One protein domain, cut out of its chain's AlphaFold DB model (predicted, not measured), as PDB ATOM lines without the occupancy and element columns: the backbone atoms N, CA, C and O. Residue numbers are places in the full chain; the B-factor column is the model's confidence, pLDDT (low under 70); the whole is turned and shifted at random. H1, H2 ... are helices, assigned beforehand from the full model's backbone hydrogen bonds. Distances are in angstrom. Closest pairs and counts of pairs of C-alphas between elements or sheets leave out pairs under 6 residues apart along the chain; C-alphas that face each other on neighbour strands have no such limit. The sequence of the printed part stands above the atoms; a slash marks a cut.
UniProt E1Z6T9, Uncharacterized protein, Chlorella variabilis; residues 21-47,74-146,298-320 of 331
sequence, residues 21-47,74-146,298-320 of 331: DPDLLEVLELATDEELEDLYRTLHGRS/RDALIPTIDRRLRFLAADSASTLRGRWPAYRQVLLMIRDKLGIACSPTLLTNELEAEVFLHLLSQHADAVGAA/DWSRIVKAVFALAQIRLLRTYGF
ATOM      1  N   ASP A  21      56.007 129.927 101.298       84.56
ATOM      2  CA  ASP A  21      56.998 130.349 100.318       84.56
ATOM      3  C   ASP A  21      56.223 130.673  99.049       84.56
ATOM      4  O   ASP A  21      55.500 129.801  98.561       84.56
ATOM      5  N   PRO A  22      56.374 131.885  98.495       85.69
ATOM      6  CA  PRO A  22      55.585 132.318  97.348       85.69
ATOM      7  C   PRO A  22      55.793 131.402  96.135       85.69
ATOM      8  O   PRO A  22      54.817 130.998  95.516       85.69
ATOM      9  N   ASP A  23      57.035 130.986  95.866       85.94
ATOM     10  CA  ASP A  23      57.375 130.107  94.739       85.94
ATOM     11  C   ASP A  23      56.687 128.734  94.818       85.94
ATOM     12  O   ASP A  23      56.290 128.177  93.799       85.94
ATOM     13  N   LEU A  24      56.559 128.166  96.024       88.38
ATOM     14  CA  LEU A  24      55.925 126.859  96.219       88.38
ATOM     15  C   LEU A  24      54.401 126.984  96.240       88.38
ATOM     16  O   LEU A  24      53.705 126.124  95.703       88.38
ATOM     17  N   LEU A  25      53.883 128.066  96.826       89.94
ATOM     18  CA  LEU A  25      52.459 128.378  96.790       89.94
ATOM     19  C   LEU A  25      51.950 128.536  95.362       89.94
ATOM     20  O   LEU A  25      50.928 127.945  95.046       89.94
ATOM     21  N   GLU A  26      52.677 129.246  94.497       89.62
ATOM     22  CA  GLU A  26      52.298 129.436  93.092       89.62
ATOM     23  C   GLU A  26      52.047 128.089  92.390       89.62
ATOM     24  O   GLU A  26      51.046 127.914  91.699       89.62
ATOM     25  N   VAL A  27      52.916 127.098  92.616       88.00
ATOM     26  CA  VAL A  27      52.777 125.764  92.008       88.00
ATOM     27  C   VAL A  27      51.656 124.950  92.658       88.00
ATOM     28  O   VAL A  27      50.912 124.260  91.962       88.00
ATOM     29  N   LEU A  28      51.494 125.039  93.980       88.75
ATOM     30  CA  LEU A  28      50.414 124.354  94.697       88.75
ATOM     31  C   LEU A  28      49.034 124.929  94.346       88.75
ATOM     32  O   LEU A  28      48.065 124.179  94.260       88.75
ATOM     33  N   GLU A  29      48.943 126.234  94.091       90.19
ATOM     34  CA  GLU A  29      47.725 126.915  93.651       90.19
ATOM     35  C   GLU A  29      47.317 126.538  92.219       90.19
ATOM     36  O   GLU A  29      46.129 126.596  91.898       90.19
ATOM     37  N   LEU A  30      48.258 126.083  91.387       87.38
ATOM     38  CA  LEU A  30      47.996 125.558  90.040       87.38
ATOM     39  C   LEU A  30      47.526 124.090  90.036       87.38
ATOM     40  O   LEU A  30      46.958 123.637  89.038       87.38
ATOM     41  N   ALA A  31      47.762 123.343  91.119       85.44
ATOM     42  CA  ALA A  31      47.413 121.925  91.235       85.44
ATOM     43  C   ALA A  31      45.902 121.711  91.414       85.44
ATOM     44  O   ALA A  31      45.239 122.507  92.082       85.44
ATOM     45  N   THR A  32      45.344 120.624  90.884       83.12
ATOM     46  CA  THR A  32      43.961 120.214  91.192       83.12
ATOM     47  C   THR A  32      43.857 119.630  92.601       83.12
ATOM     48  O   THR A  32      44.859 119.249  93.205       83.12
ATOM     49  N   ASP A  33      42.642 119.544  93.143       83.31
ATOM     50  CA  ASP A  33      42.440 118.992  94.488       83.31
ATOM     51  C   ASP A  33      42.852 117.506  94.566       83.31
ATOM     52  O   ASP A  33      43.466 117.088  95.546       83.31
ATOM     53  N   GLU A  34      42.640 116.735  93.492       76.69
ATOM     54  CA  GLU A  34      43.112 115.345  93.368       76.69
ATOM     55  C   GLU A  34      44.650 115.244  93.368       76.69
ATOM     56  O   GLU A  34      45.230 114.415  94.074       76.69
ATOM     57  N   GLU A  35      45.326 116.105  92.596       79.62
ATOM     58  CA  GLU A  35      46.793 116.178  92.535       79.62
ATOM     59  C   GLU A  35      47.384 116.551  93.905       79.62
ATOM     60  O   GLU A  35      48.406 116.003  94.328       79.62
ATOM     61  N   LEU A  36      46.710 117.449  94.627       84.56
ATOM     62  CA  LEU A  36      47.103 117.899  95.956       84.56
ATOM     63  C   LEU A  36      46.955 116.788  97.007       84.56
ATOM     64  O   LEU A  36      47.844 116.604  97.843       84.56
ATOM     65  N   GLU A  37      45.881 115.999  96.951       82.25
ATOM     66  CA  GLU A  37      45.705 114.817  97.804       82.25
ATOM     67  C   GLU A  37      46.773 113.746  97.549       82.25
ATOM     68  O   GLU A  37      47.330 113.174  98.494       82.25
ATOM     69  N   ASP A  38      47.101 113.481  96.286       77.75
ATOM     70  CA  ASP A  38      48.143 112.521  95.923       77.75
ATOM     71  C   ASP A  38      49.538 113.007  96.362       77.75
ATOM     72  O   ASP A  38      50.358 112.213  96.851       77.75
ATOM     73  N   LEU A  39      49.799 114.315  96.299       81.62
ATOM     74  CA  LEU A  39      51.017 114.933  96.827       81.62
ATOM     75  C   LEU A  39      51.093 114.815  98.357       81.62
ATOM     76  O   LEU A  39      52.129 114.417  98.904       81.62
ATOM     77  N   TYR A  40      49.980 115.069  99.051       85.88
ATOM     78  CA  TYR A  40      49.857 114.865 100.494       85.88
ATOM     79  C   TYR A  40      50.166 113.415 100.881       85.88
ATOM     80  O   TYR A  40      50.992 113.180 101.772       85.88
ATOM     81  N   ARG A  41      49.575 112.438 100.180       80.50
ATOM     82  CA  ARG A  41      49.816 111.000 100.394       80.50
ATOM     83  C   ARG A  41      51.261 110.607 100.109       80.50
ATOM     84  O   ARG A  41      51.804 109.762 100.815       80.50
ATOM     85  N   THR A  42      51.900 111.214  99.115       79.81
ATOM     86  CA  THR A  42      53.300 110.933  98.765       79.81
ATOM     87  C   THR A  42      54.261 111.441  99.844       79.81
ATOM     88  O   THR A  42      55.162 110.712 100.264       79.81
ATOM     89  N   LEU A  43      54.038 112.651 100.364       81.56
ATOM     90  CA  LEU A  43      54.859 113.247 101.425       81.56
ATOM     91  C   LEU A  43      54.631 112.594 102.801       81.56
ATOM     92  O   LEU A  43      55.581 112.426 103.577       81.56
ATOM     93  N   HIS A  44      53.393 112.186 103.099       78.19
ATOM     94  CA  HIS A  44      53.005 111.528 104.357       78.19
ATOM     95  C   HIS A  44      53.006 109.991 104.282       78.19
ATOM     96  O   HIS A  44      52.716 109.327 105.277       78.19
ATOM     97  N   GLY A  45      53.367 109.407 103.135       65.81
ATOM     98  CA  GLY A  45      53.388 107.958 102.920       65.81
ATOM     99  C   GLY A  45      54.286 107.222 103.921       65.81
ATOM    100  O   GLY A  45      55.194 107.802 104.514       65.81
ATOM    101  N   ARG A  46      54.061 105.924 104.157       52.47
ATOM    102  CA  ARG A  46      54.756 105.171 105.227       52.47
ATOM    103  C   ARG A  46      56.278 105.233 105.061       52.47
ATOM    104  O   ARG A  46      56.818 104.758 104.070       52.47
ATOM    105  N   SER A  47      56.970 105.869 106.010       49.84
ATOM    106  CA  SER A  47      58.427 105.726 106.164       49.84
ATOM    107  C   SER A  47      58.670 104.434 106.916       49.84
ATOM    108  O   SER A  47      57.968 104.162 107.892       49.84
ATOM    109  N   ARG A  74      41.306 122.323 100.210       82.81
ATOM    110  CA  ARG A  74      42.492 122.914  99.574       82.81
ATOM    111  C   ARG A  74      43.272 123.839 100.510       82.81
ATOM    112  O   ARG A  74      44.484 123.690 100.655       82.81
ATOM    113  N   ASP A  75      42.561 124.709 101.221       84.88
ATOM    114  CA  ASP A  75      43.144 125.712 102.123       84.88
ATOM    115  C   ASP A  75      43.885 125.098 103.319       84.88
ATOM    116  O   ASP A  75      44.770 125.728 103.897       84.88
ATOM    117  N   ALA A  76      43.557 123.856 103.689       84.88
ATOM    118  CA  ALA A  76      44.239 123.120 104.748       84.88
ATOM    119  C   ALA A  76      45.352 122.210 104.196       84.88
ATOM    120  O   ALA A  76      46.389 122.033 104.846       84.88
ATOM    121  N   LEU A  77      45.182 121.666 102.988       85.38
ATOM    122  CA  LEU A  77      46.173 120.815 102.324       85.38
ATOM    123  C   LEU A  77      47.425 121.592 101.902       85.38
ATOM    124  O   LEU A  77      48.530 121.148 102.216       85.38
ATOM    125  N   ILE A  78      47.271 122.758 101.263       88.88
ATOM    126  CA  ILE A  78      48.387 123.594 100.782       88.88
ATOM    127  C   ILE A  78      49.403 123.897 101.900       88.88
ATOM    128  O   ILE A  78      50.567 123.508 101.759       88.88
ATOM    129  N   PRO A  79      49.021 124.506 103.044       88.88
ATOM    130  CA  PRO A  79      49.980 124.813 104.104       88.88
ATOM    131  C   PRO A  79      50.541 123.556 104.782       88.88
ATOM    132  O   PRO A  79      51.651 123.586 105.313       88.88
ATOM    133  N   THR A  80      49.803 122.442 104.781       88.69
ATOM    134  CA  THR A  80      50.275 121.173 105.356       88.69
ATOM    135  C   THR A  80      51.365 120.545 104.488       88.69
ATOM    136  O   THR A  80      52.403 120.123 105.003       88.69
ATOM    137  N   ILE A  81      51.163 120.523 103.170       89.06
ATOM    138  CA  ILE A  81      52.133 120.046 102.176       89.06
ATOM    139  C   ILE A  81      53.381 120.921 102.187       89.06
ATOM    140  O   ILE A  81      54.489 120.395 102.283       89.06
ATOM    141  N   ASP A  82      53.198 122.239 102.166       89.50
ATOM    142  CA  ASP A  82      54.274 123.224 102.200       89.50
ATOM    143  C   ASP A  82      55.210 123.017 103.403       89.50
ATOM    144  O   ASP A  82      56.425 122.833 103.258       89.50
ATOM    145  N   ARG A  83      54.631 122.945 104.608       87.06
ATOM    146  CA  ARG A  83      55.383 122.694 105.842       87.06
ATOM    147  C   ARG A  83      56.055 121.332 105.818       87.06
ATOM    148  O   ARG A  83      57.212 121.223 106.218       87.06
ATOM    149  N   ARG A  84      55.360 120.286 105.362       86.69
ATOM    150  CA  ARG A  84      55.914 118.928 105.354       86.69
ATOM    151  C   ARG A  84      57.087 118.801 104.390       86.69
ATOM    152  O   ARG A  84      58.088 118.192 104.755       86.69
ATOM    153  N   LEU A  85      56.994 119.383 103.198       88.25
ATOM    154  CA  LEU A  85      58.065 119.358 102.206       88.25
ATOM    155  C   LEU A  85      59.321 120.054 102.741       88.25
ATOM    156  O   LEU A  85      60.408 119.480 102.696       88.25
ATOM    157  N   ARG A  86      59.171 121.239 103.342       86.88
ATOM    158  CA  ARG A  86      60.304 121.954 103.949       86.88
ATOM    159  C   ARG A  86      60.843 121.290 105.204       86.88
ATOM    160  O   ARG A  86      62.042 121.371 105.446       86.88
ATOM    161  N   PHE A  87      59.988 120.628 105.984       85.06
ATOM    162  CA  PHE A  87      60.418 119.821 107.126       85.06
ATOM    163  C   PHE A  87      61.336 118.685 106.677       85.06
ATOM    164  O   PHE A  87      62.395 118.488 107.259       85.06
ATOM    165  N   LEU A  88      60.924 117.944 105.644       83.19
ATOM    166  CA  LEU A  88      61.692 116.815 105.124       83.19
ATOM    167  C   LEU A  88      63.014 117.277 104.500       83.19
ATOM    168  O   LEU A  88      64.013 116.572 104.601       83.19
ATOM    169  N   ALA A  89      63.020 118.447 103.860       83.88
ATOM    170  CA  ALA A  89      64.222 119.012 103.255       83.88
ATOM    171  C   ALA A  89      65.174 119.667 104.268       83.88
ATOM    172  O   ALA A  89      66.338 119.908 103.952       83.88
ATOM    173  N   ALA A  90      64.697 119.995 105.470       83.19
ATOM    174  CA  ALA A  90      65.526 120.585 106.504       83.19
ATOM    175  C   ALA A  90      66.448 119.528 107.124       83.19
ATOM    176  O   ALA A  90      65.996 118.516 107.661       83.19
ATOM    177  N   ASP A  91      67.752 119.806 107.130       76.69
ATOM    178  CA  ASP A  91      68.692 119.029 107.936       76.69
ATOM    179  C   ASP A  91      68.279 119.069 109.414       76.69
ATOM    180  O   ASP A  91      67.790 120.088 109.909       76.69
ATOM    181  N   SER A  92      68.545 117.997 110.163       68.44
ATOM    182  CA  SER A  92      68.205 117.896 111.592       68.44
ATOM    183  C   SER A  92      68.696 119.099 112.414       68.44
ATOM    184  O   SER A  92      67.985 119.598 113.288       68.44
ATOM    185  N   ALA A  93      69.871 119.640 112.084       68.88
ATOM    186  CA  ALA A  93      70.408 120.856 112.692       68.88
ATOM    187  C   ALA A  93      69.605 122.128 112.346       68.88
ATOM    188  O   ALA A  93      69.479 123.024 113.181       68.88
ATOM    189  N   SER A  94      69.064 122.224 111.132       69.69
ATOM    190  CA  SER A  94      68.215 123.335 110.681       69.69
ATOM    191  C   SER A  94      66.830 123.269 111.323       69.69
ATOM    192  O   SER A  94      66.338 124.289 111.813       69.69
ATOM    193  N   THR A  95      66.274 122.062 111.453       76.06
ATOM    194  CA  THR A  95      65.015 121.791 112.161       76.06
ATOM    195  C   THR A  95      65.101 122.183 113.637       76.06
ATOM    196  O   THR A  95      64.239 122.909 114.127       76.06
ATOM    197  N   LEU A  96      66.182 121.810 114.337       72.12
ATOM    198  CA  LEU A  96      66.408 122.195 115.741       72.12
ATOM    199  C   LEU A  96      66.581 123.710 115.929       72.12
ATOM    200  O   LEU A  96      66.202 124.258 116.961       72.12
ATOM    201  N   ARG A  97      67.129 124.409 114.928       75.88
ATOM    202  CA  ARG A  97      67.255 125.878 114.923       75.88
ATOM    203  C   ARG A  97      65.966 126.588 114.500       75.88
ATOM    204  O   ARG A  97      65.950 127.817 114.434       75.88
ATOM    205  N   GLY A  98      64.909 125.841 114.173       73.75
ATOM    206  CA  GLY A  98      63.647 126.378 113.670       73.75
ATOM    207  C   GLY A  98      63.789 127.130 112.344       73.75
ATOM    208  O   GLY A  98      62.964 128.000 112.053       73.75
ATOM    209  N   ARG A  99      64.842 126.839 111.566       76.62
ATOM    210  CA  ARG A  99      65.066 127.410 110.236       76.62
ATOM    211  C   ARG A  99      64.583 126.425 109.186       76.62
ATOM    212  O   ARG A  99      65.014 125.277 109.163       76.62
ATOM    213  N   TRP A 100      63.723 126.916 108.308       80.75
ATOM    214  CA  TRP A 100      63.128 126.142 107.231       80.75
ATOM    215  C   TRP A 100      63.781 126.603 105.928       80.75
ATOM    216  O   TRP A 100      63.833 127.815 105.697       80.75
ATOM    217  N   PRO A 101      64.342 125.694 105.116       86.56
ATOM    218  CA  PRO A 101      64.910 126.072 103.832       86.56
ATOM    219  C   PRO A 101      63.796 126.578 102.918       86.56
ATOM    220  O   PRO A 101      62.719 125.989 102.880       86.56
ATOM    221  N   ALA A 102      64.062 127.660 102.185       88.56
ATOM    222  CA  ALA A 102      63.158 128.115 101.138       88.56
ATOM    223  C   ALA A 102      63.071 127.057 100.028       88.56
ATOM    224  O   ALA A 102      64.054 126.354  99.778       88.56
ATOM    225  N   TYR A 103      61.952 126.975  99.316       90.31
ATOM    226  CA  TYR A 103      61.763 125.989  98.248       90.31
ATOM    227  C   TYR A 103      62.893 125.986  97.199       90.31
ATOM    228  O   TYR A 103      63.434 124.933  96.863       90.31
ATOM    229  N   ARG A 104      63.376 127.164  96.791       88.62
ATOM    230  CA  ARG A 104      64.556 127.286  95.918       88.62
ATOM    231  C   ARG A 104      65.807 126.614  96.498       88.62
ATOM    232  O   ARG A 104      66.561 125.975  95.772       88.62
ATOM    233  N   GLN A 105      66.028 126.725  97.808       88.81
ATOM    234  CA  GLN A 105      67.143 126.056  98.482       88.81
ATOM    235  C   GLN A 105      66.968 124.533  98.470       88.81
ATOM    236  O   GLN A 105      67.950 123.819  98.296       88.81
ATOM    237  N   VAL A 106      65.735 124.037  98.609       88.94
ATOM    238  CA  VAL A 106      65.429 122.601  98.505       88.94
ATOM    239  C   VAL A 106      65.821 122.066  97.126       88.94
ATOM    240  O   VAL A 106      66.488 121.038  97.041       88.94
ATOM    241  N   LEU A 107      65.496 122.789  96.052       88.12
ATOM    242  CA  LEU A 107      65.893 122.413  94.691       88.12
ATOM    243  C   LEU A 107      67.416 122.402  94.504       88.12
ATOM    244  O   LEU A 107      67.951 121.483  93.888       88.12
ATOM    245  N   LEU A 108      68.135 123.371  95.081       87.44
ATOM    246  CA  LEU A 108      69.603 123.384  95.059       87.44
ATOM    247  C   LEU A 108      70.203 122.196  95.823       87.44
ATOM    248  O   LEU A 108      71.167 121.592  95.359       87.44
ATOM    249  N   MET A 109      69.613 121.811  96.957       85.88
ATOM    250  CA  MET A 109      70.036 120.613  97.687       85.88
ATOM    251  C   MET A 109      69.805 119.345  96.859       85.88
ATOM    252  O   MET A 109      70.671 118.477  96.821       85.88
ATOM    253  N   ILE A 110      68.671 119.245  96.159       84.69
ATOM    254  CA  ILE A 110      68.376 118.122  95.257       84.69
ATOM    255  C   ILE A 110      69.377 118.077  94.102       84.69
ATOM    256  O   ILE A 110      69.907 117.007  93.807       84.69
ATOM    257  N   ARG A 111      69.693 119.227  93.495       83.25
ATOM    258  CA  ARG A 111      70.731 119.354  92.463       83.25
ATOM    259  C   ARG A 111      72.065 118.800  92.950       83.25
ATOM    260  O   ARG A 111      72.660 117.969  92.270       83.25
ATOM    261  N   ASP A 112      72.511 119.231  94.128       83.44
ATOM    262  CA  ASP A 112      73.793 118.808  94.701       83.44
ATOM    263  C   ASP A 112      73.806 117.306  95.022       83.44
ATOM    264  O   ASP A 112      74.836 116.650  94.881       83.44
ATOM    265  N   LYS A 113      72.657 116.739  95.411       80.94
ATOM    266  CA  LYS A 113      72.498 115.299  95.665       80.94
ATOM    267  C   LYS A 113      72.468 114.460  94.387       80.94
ATOM    268  O   LYS A 113      73.005 113.359  94.396       80.94
ATOM    269  N   LEU A 114      71.847 114.960  93.318       76.25
ATOM    270  CA  LEU A 114      71.760 114.288  92.015       76.25
ATOM    271  C   LEU A 114      73.001 114.526  91.137       76.25
ATOM    272  O   LEU A 114      73.178 113.836  90.140       76.25
ATOM    273  N   GLY A 115      73.871 115.476  91.501       79.62
ATOM    274  CA  GLY A 115      75.084 115.799  90.748       79.62
ATOM    275  C   GLY A 115      74.820 116.541  89.433       79.62
ATOM    276  O   GLY A 115      75.586 116.388  88.484       79.62
ATOM    277  N   ILE A 116      73.741 117.329  89.352       77.56
ATOM    278  CA  ILE A 116      73.350 118.034  88.122       77.56
ATOM    279  C   ILE A 116      74.189 119.310  87.958       77.56
ATOM    280  O   ILE A 116      74.237 120.162  88.849       77.56
ATOM    281  N   ALA A 117      74.841 119.465  86.806       70.50
ATOM    282  CA  ALA A 117      75.634 120.646  86.475       70.50
ATOM    283  C   ALA A 117      74.744 121.791  85.945       70.50
ATOM    284  O   ALA A 117      74.666 122.018  84.742       70.50
ATOM    285  N   CYS A 118      74.072 122.510  86.849       64.12
ATOM    286  CA  CYS A 118      73.233 123.673  86.523       64.12
ATOM    287  C   CYS A 118      73.968 124.994  86.807       64.12
ATOM    288  O   CYS A 118      74.737 125.084  87.773       64.12
ATOM    289  N   SER A 119      73.678 126.057  86.048       71.12
ATOM    290  CA  SER A 119      74.165 127.404  86.391       71.12
ATOM    291  C   SER A 119      73.533 127.890  87.710       71.12
ATOM    292  O   SER A 119      72.322 127.754  87.895       71.12
ATOM    293  N   PRO A 120      74.293 128.512  88.636       66.62
ATOM    294  CA  PRO A 120      73.743 129.027  89.894       66.62
ATOM    295  C   PRO A 120      72.786 130.221  89.710       66.62
ATOM    296  O   PRO A 120      72.118 130.623  90.664       66.62
ATOM    297  N   THR A 121      72.721 130.804  88.508       78.19
ATOM    298  CA  THR A 121      71.866 131.956  88.177       78.19
ATOM    299  C   THR A 121      70.467 131.576  87.698       78.19
ATOM    300  O   THR A 121      69.686 132.481  87.416       78.19
ATOM    301  N   LEU A 122      70.147 130.281  87.589       78.25
ATOM    302  CA  LEU A 122      68.838 129.837  87.112       78.25
ATOM    303  C   LEU A 122      67.696 130.306  88.026       78.25
ATOM    304  O   LEU A 122      67.822 130.357  89.264       78.25
ATOM    305  N   LEU A 123      66.566 130.614  87.389       83.31
ATOM    306  CA  LEU A 123      65.302 130.877  88.069       83.31
ATOM    307  C   LEU A 123      64.760 129.587  88.695       83.31
ATOM    308  O   LEU A 123      65.064 128.489  88.228       83.31
ATOM    309  N   THR A 124      63.929 129.707  89.736       85.06
ATOM    310  CA  THR A 124      63.311 128.549  90.411       85.06
ATOM    311  C   THR A 124      62.611 127.633  89.398       85.06
ATOM    312  O   THR A 124      62.806 126.425  89.426       85.06
ATOM    313  N   ASN A 125      61.895 128.215  88.435       82.69
ATOM    314  CA  ASN A 125      61.116 127.505  87.416       82.69
ATOM    315  C   ASN A 125      62.009 126.731  86.433       82.69
ATOM    316  O   ASN A 125      61.683 125.620  86.022       82.69
ATOM    317  N   GLU A 126      63.136 127.328  86.043       82.50
ATOM    318  CA  GLU A 126      64.107 126.688  85.152       82.50
ATOM    319  C   GLU A 126      64.818 125.548  85.890       82.50
ATOM    320  O   GLU A 126      65.027 124.477  85.326       82.50
ATOM    321  N   LEU A 127      65.130 125.748  87.176       83.25
ATOM    322  CA  LEU A 127      65.786 124.747  88.012       83.25
ATOM    323  C   LEU A 127      64.879 123.525  88.231       83.25
ATOM    324  O   LEU A 127      65.355 122.393  88.185       83.25
ATOM    325  N   GLU A 128      63.574 123.734  88.424       83.19
ATOM    326  CA  GLU A 128      62.581 122.651  88.454       83.19
ATOM    327  C   GLU A 128      62.558 121.858  87.146       83.19
ATOM    328  O   GLU A 128      62.567 120.627  87.176       83.19
ATOM    329  N   ALA A 129      62.547 122.553  86.004       82.12
ATOM    330  CA  ALA A 129      62.520 121.922  84.691       82.12
ATOM    331  C   ALA A 129      63.794 121.105  84.421       82.12
ATOM    332  O   ALA A 129      63.705 119.990  83.912       82.12
ATOM    333  N   GLU A 130      64.970 121.609  84.802       81.94
ATOM    334  CA  GLU A 130      66.233 120.873  84.671       81.94
ATOM    335  C   GLU A 130      66.272 119.626  85.561       81.94
ATOM    336  O   GLU A 130      66.635 118.547  85.088       81.94
ATOM    337  N   VAL A 131      65.842 119.736  86.825       81.38
ATOM    338  CA  VAL A 131      65.725 118.578  87.729       81.38
ATOM    339  C   VAL A 131      64.748 117.549  87.152       81.38
ATOM    340  O   VAL A 131      65.048 116.355  87.141       81.38
ATOM    341  N   PHE A 132      63.608 117.994  86.624       79.62
ATOM    342  CA  PHE A 132      62.611 117.132  85.992       79.62
ATOM    343  C   PHE A 132      63.162 116.399  84.761       79.62
ATOM    344  O   PHE A 132      63.030 115.179  84.661       79.62
ATOM    345  N   LEU A 133      63.821 117.119  83.850       75.56
ATOM    346  CA  LEU A 133      64.415 116.539  82.643       75.56
ATOM    347  C   LEU A 133      65.525 115.543  82.972       75.56
ATOM    348  O   LEU A 133      65.598 114.490  82.345       75.56
ATOM    349  N   HIS A 134      66.351 115.840  83.975       76.94
ATOM    350  CA  HIS A 134      67.406 114.934  84.411       76.94
ATOM    351  C   HIS A 134      66.844 113.628  84.986       76.94
ATOM    352  O   HIS A 134      67.334 112.543  84.675       76.94
ATOM    353  N   LEU A 135      65.783 113.705  85.793       72.94
ATOM    354  CA  LEU A 135      65.105 112.512  86.301       72.94
ATOM    355  C   LEU A 135      64.483 111.702  85.155       72.94
ATOM    356  O   LEU A 135      64.623 110.481  85.119       72.94
ATOM    357  N   LEU A 136      63.853 112.366  84.181       69.56
ATOM    358  CA  LEU A 136      63.318 111.695  82.996       69.56
ATOM    359  C   LEU A 136      64.402 111.012  82.160       69.56
ATOM    360  O   LEU A 136      64.180 109.883  81.727       69.56
ATOM    361  N   SER A 137      65.557 111.647  81.938       69.62
ATOM    362  CA  SER A 137      66.646 111.039  81.166       69.62
ATOM    363  C   SER A 137      67.210 109.813  81.876       69.62
ATOM    364  O   SER A 137      67.344 108.765  81.255       69.62
ATOM    365  N   GLN A 138      67.428 109.894  83.194       71.12
ATOM    366  CA  GLN A 138      67.848 108.738  83.991       71.12
ATOM    367  C   GLN A 138      66.841 107.581  83.902       71.12
ATOM    368  O   GLN A 138      67.233 106.419  83.786       71.12
ATOM    369  N   HIS A 139      65.538 107.878  83.926       60.84
ATOM    370  CA  HIS A 139      64.499 106.862  83.762       60.84
ATOM    371  C   HIS A 139      64.454 106.286  82.346       60.84
ATOM    372  O   HIS A 139      64.310 105.076  82.194       60.84
ATOM    373  N   ALA A 140      64.590 107.118  81.313       57.25
ATOM    374  CA  ALA A 140      64.628 106.675  79.923       57.25
ATOM    375  C   ALA A 140      65.843 105.780  79.654       57.25
ATOM    376  O   ALA A 140      65.696 104.749  79.000       57.25
ATOM    377  N   ASP A 141      67.001 106.106  80.225       56.25
ATOM    378  CA  ASP A 141      68.207 105.283  80.147       56.25
ATOM    379  C   ASP A 141      68.035 103.964  80.908       56.25
ATOM    380  O   ASP A 141      68.410 102.909  80.401       56.25
ATOM    381  N   ALA A 142      67.405 103.980  82.087       51.12
ATOM    382  CA  ALA A 142      67.112 102.764  82.846       51.12
ATOM    383  C   ALA A 142      66.127 101.838  82.108       51.12
ATOM    384  O   ALA A 142      66.332 100.625  82.039       51.12
ATOM    385  N   VAL A 143      65.070 102.401  81.515       48.59
ATOM    386  CA  VAL A 143      64.088 101.658  80.711       48.59
ATOM    387  C   VAL A 143      64.707 101.190  79.394       48.59
ATOM    388  O   VAL A 143      64.473 100.059  78.982       48.59
ATOM    389  N   GLY A 144      65.539 102.011  78.754       46.53
ATOM    390  CA  GLY A 144      66.277 101.669  77.539       46.53
ATOM    391  C   GLY A 144      67.305 100.562  77.772       46.53
ATOM    392  O   GLY A 144      67.400  99.635  76.971       46.53
ATOM    393  N   ALA A 145      68.003 100.585  78.908       48.97
ATOM    394  CA  ALA A 145      68.890  99.512  79.345       48.97
ATOM    395  C   ALA A 145      68.122  98.213  79.642       48.97
ATOM    396  O   ALA A 145      68.611  97.127  79.330       48.97
ATOM    397  N   ALA A 146      66.902  98.310  80.178       40.34
ATOM    398  CA  ALA A 146      66.011  97.165  80.372       40.34
ATOM    399  C   ALA A 146      65.388  96.646  79.057       40.34
ATOM    400  O   ALA A 146      65.084  95.458  78.945       40.34
ATOM    401  N   ASP A 298      63.471 109.908 103.063       69.69
ATOM    402  CA  ASP A 298      62.848 111.233 103.081       69.69
ATOM    403  C   ASP A 298      63.139 112.000 101.783       69.69
ATOM    404  O   ASP A 298      62.216 112.533 101.165       69.69
ATOM    405  N   TRP A 299      64.376 111.938 101.273       73.88
ATOM    406  CA  TRP A 299      64.741 112.560  99.993       73.88
ATOM    407  C   TRP A 299      64.023 111.952  98.791       73.88
ATOM    408  O   TRP A 299      63.616 112.692  97.902       73.88
ATOM    409  N   SER A 300      63.767 110.642  98.769       71.06
ATOM    410  CA  SER A 300      62.979 110.025  97.692       71.06
ATOM    411  C   SER A 300      61.540 110.548  97.634       71.06
ATOM    412  O   SER A 300      60.969 110.639  96.550       71.06
ATOM    413  N   ARG A 301      60.946 110.939  98.769       80.81
ATOM    414  CA  ARG A 301      59.615 111.572  98.801       80.81
ATOM    415  C   ARG A 301      59.674 112.995  98.297       80.81
ATOM    416  O   ARG A 301      58.800 113.387  97.538       80.81
ATOM    417  N   ILE A 302      60.694 113.742  98.719       83.94
ATOM    418  CA  ILE A 302      60.912 115.116  98.266       83.94
ATOM    419  C   ILE A 302      61.110 115.119  96.751       83.94
ATOM    420  O   ILE A 302      60.445 115.880  96.066       83.94
ATOM    421  N   VAL A 303      61.945 114.228  96.211       80.94
ATOM    422  CA  VAL A 303      62.180 114.116  94.764       80.94
ATOM    423  C   VAL A 303      60.889 113.765  94.020       80.94
ATOM    424  O   VAL A 303      60.573 114.413  93.028       80.94
ATOM    425  N   LYS A 304      60.090 112.810  94.517       78.31
ATOM    426  CA  LYS A 304      58.775 112.479  93.930       78.31
ATOM    427  C   LYS A 304      57.799 113.656  93.975       78.31
ATOM    428  O   LYS A 304      57.082 113.889  93.009       78.31
ATOM    429  N   ALA A 305      57.780 114.392  95.084       83.50
ATOM    430  CA  ALA A 305      56.944 115.572  95.246       83.50
ATOM    431  C   ALA A 305      57.366 116.696  94.290       83.50
ATOM    432  O   ALA A 305      56.521 117.246  93.598       83.50
ATOM    433  N   VAL A 306      58.667 116.982  94.188       85.56
ATOM    434  CA  VAL A 306      59.220 117.974  93.251       85.56
ATOM    435  C   VAL A 306      58.967 117.569  91.802       85.56
ATOM    436  O   VAL A 306      58.604 118.415  90.996       85.56
ATOM    437  N   PHE A 307      59.076 116.282  91.466       79.62
ATOM    438  CA  PHE A 307      58.729 115.783  90.136       79.62
ATOM    439  C   PHE A 307      57.253 116.039  89.794       79.62
ATOM    440  O   PHE A 307      56.954 116.530  88.709       79.62
ATOM    441  N   ALA A 308      56.335 115.757  90.726       77.75
ATOM    442  CA  ALA A 308      54.911 116.033  90.541       77.75
ATOM    443  C   ALA A 308      54.625 117.541  90.418       77.75
ATOM    444  O   ALA A 308      53.877 117.951  89.537       77.75
ATOM    445  N   LEU A 309      55.264 118.375  91.244       83.50
ATOM    446  CA  LEU A 309      55.154 119.837  91.175       83.50
ATOM    447  C   LEU A 309      55.663 120.383  89.834       83.50
ATOM    448  O   LEU A 309      54.970 121.170  89.190       83.50
ATOM    449  N   ALA A 310      56.821 119.913  89.369       79.50
ATOM    450  CA  ALA A 310      57.370 120.283  88.069       79.50
ATOM    451  C   ALA A 310      56.448 119.842  86.926       79.50
ATOM    452  O   ALA A 310      56.216 120.609  85.996       79.50
ATOM    453  N   GLN A 311      55.866 118.642  87.010       75.19
ATOM    454  CA  GLN A 311      54.888 118.163  86.036       75.19
ATOM    455  C   GLN A 311      53.644 119.059  85.992       75.19
ATOM    456  O   GLN A 311      53.229 119.457  84.906       75.19
ATOM    457  N   ILE A 312      53.060 119.392  87.147       78.12
ATOM    458  CA  ILE A 312      51.893 120.281  87.243       78.12
ATOM    459  C   ILE A 312      52.238 121.634  86.634       78.12
ATOM    460  O   ILE A 312      51.517 122.116  85.762       78.12
ATOM    461  N   ARG A 313      53.377 122.215  87.019       80.06
ATOM    462  CA  ARG A 313      53.821 123.496  86.479       80.06
ATOM    463  C   ARG A 313      53.964 123.422  84.965       80.06
ATOM    464  O   ARG A 313      53.295 124.174  84.275       80.06
ATOM    465  N   LEU A 314      54.728 122.460  84.442       73.19
ATOM    466  CA  LEU A 314      54.971 122.312  83.007       73.19
ATOM    467  C   LEU A 314      53.681 122.097  82.201       73.19
ATOM    468  O   LEU A 314      53.498 122.725  81.158       73.19
ATOM    469  N   LEU A 315      52.774 121.245  82.685       71.94
ATOM    470  CA  LEU A 315      51.505 120.953  82.015       71.94
ATOM    471  C   LEU A 315      50.534 122.136  82.039       71.94
ATOM    472  O   LEU A 315      49.740 122.284  81.111       71.94
ATOM    473  N   ARG A 316      50.569 122.967  83.085       76.88
ATOM    474  CA  ARG A 316      49.651 124.103  83.249       76.88
ATOM    475  C   ARG A 316      50.193 125.392  82.632       76.88
ATOM    476  O   ARG A 316      49.402 126.167  82.107       76.88
ATOM    477  N   THR A 317      51.509 125.617  82.648       72.38
ATOM    478  CA  THR A 317      52.131 126.837  82.104       72.38
ATOM    479  C   THR A 317      52.482 126.716  80.626       72.38
ATOM    480  O   THR A 317      52.334 127.688  79.892       72.38
ATOM    481  N   TYR A 318      52.930 125.543  80.168       62.41
ATOM    482  CA  TYR A 318      53.365 125.318  78.782       62.41
ATOM    483  C   TYR A 318      52.437 124.383  78.014       62.41
ATOM    484  O   TYR A 318      52.883 123.791  77.032       62.41
ATOM    485  N   GLY A 319      51.192 124.226  78.494       44.66
ATOM    486  CA  GLY A 319      50.205 123.245  78.046       44.66
ATOM    487  C   GLY A 319      50.419 122.819  76.607       44.66
ATOM    488  O   GLY A 319      50.418 123.675  75.726       44.66
ATOM    489  N   PHE A 320      50.656 121.513  76.411       40.31
ATOM    490  CA  PHE A 320      50.890 120.874  75.117       40.31
ATOM    491  C   PHE A 320      49.957 121.528  74.100       40.31
ATOM    492  O   PHE A 320      48.753 121.266  74.109       40.31
TER     493      PHE A 320
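AT A GLANCE: This is residues 21 to 47, 74 to 146 and 298 to 320 of the 331 residues of an uncharacterized protein of Chlorella variabilis (UniProt E1Z6T9). Helix H7 runs through the middle of a cluster of helices, with H2 beside it and H3 beside H2, while H1 lies crosswise on H3 and H7. On another side H6 crosses H7 and has H5 beside its first part; residues 137 to 146 of H6 stick out as a free arm, and short H4 lies beyond the end of H3, farthest from the middle. The printed part has 123 residues with seven named helices, H1 to H7 in order along the chain, and no named strand: the class is all helix. The whole is compact, with a radius of gyration of the C-alphas of 14.5 A and spans of 41 by 33 by 33 A.

IN THESE COORDINATES: Find C-alpha 22 at (55.585, 132.318, 97.348); from there H1 runs to residue 30. After a tight link comes H2, residues 33 to 44, 16.3 A long. Beyond the first cut, look for H3, residues 74 to 89, starting at C-alpha 74 (42.492, 122.914, 99.574) and 22.4 A long. Next come H4, residues 92 to 96, and H5, residues 103 to 114, 16.6 A long. H6, residues 124 to 146, is the longest at 33.1 A. After the second cut, H7 takes residues 299 to 317, is 26.1 A long and ends at C-alpha 317 (52.131, 126.837, 82.104).

HOW THE PARTS SIT: Start at the hub, H3 and H7, which touch four helices each. They touch each other, closest at the C-alphas of Leu 85 and Ile 302, 6.5 A, at a steep tilt of 47 degrees. H2 touches H7 at a shallow tilt of 16 degrees, opposite ways, with Leu 43 and Arg 301 closest, their C-alphas 5.7 A apart. H2 touches H3 at 32 degrees, shallow, the same way; the C-alphas of Tyr 40 and Ile 81 are closest, 5.9 A. H1 touches H7 with the C-alphas of Val 27 and Arg 313 closest, 6.1 A, at a steep tilt of 66 degrees. H6 touches H7 with residues 128 to 132 alone, closest at the C-alphas of Glu 128 and Ala 310, 5.7 A; its tilt of 69 degrees is only just steep. H5 touches H6 at a shallow tilt of 31 degrees, the same way, with the C-alphas of Arg 104 and Thr 124 closest, 5.8 A. H4 touches no helix, but is near H3. Every O i to N i+4 pair is within hydrogen-bond range in H2, H4, H5, H6 and H7; H1 has 4 of 5 and H3 11 of 12.

THE WHOLE: The C-alphas of Arg 97 and Ala 146 are the farthest apart, 44.9 A. Residues 48 to 73 and 147 to 297 are not printed, with C-alpha gaps of 24.3 A and 26.9 A. Of the links printed whole, none is long. Confidence is under 70 in 22 residues, among them 139 to 146 and 318 to 320.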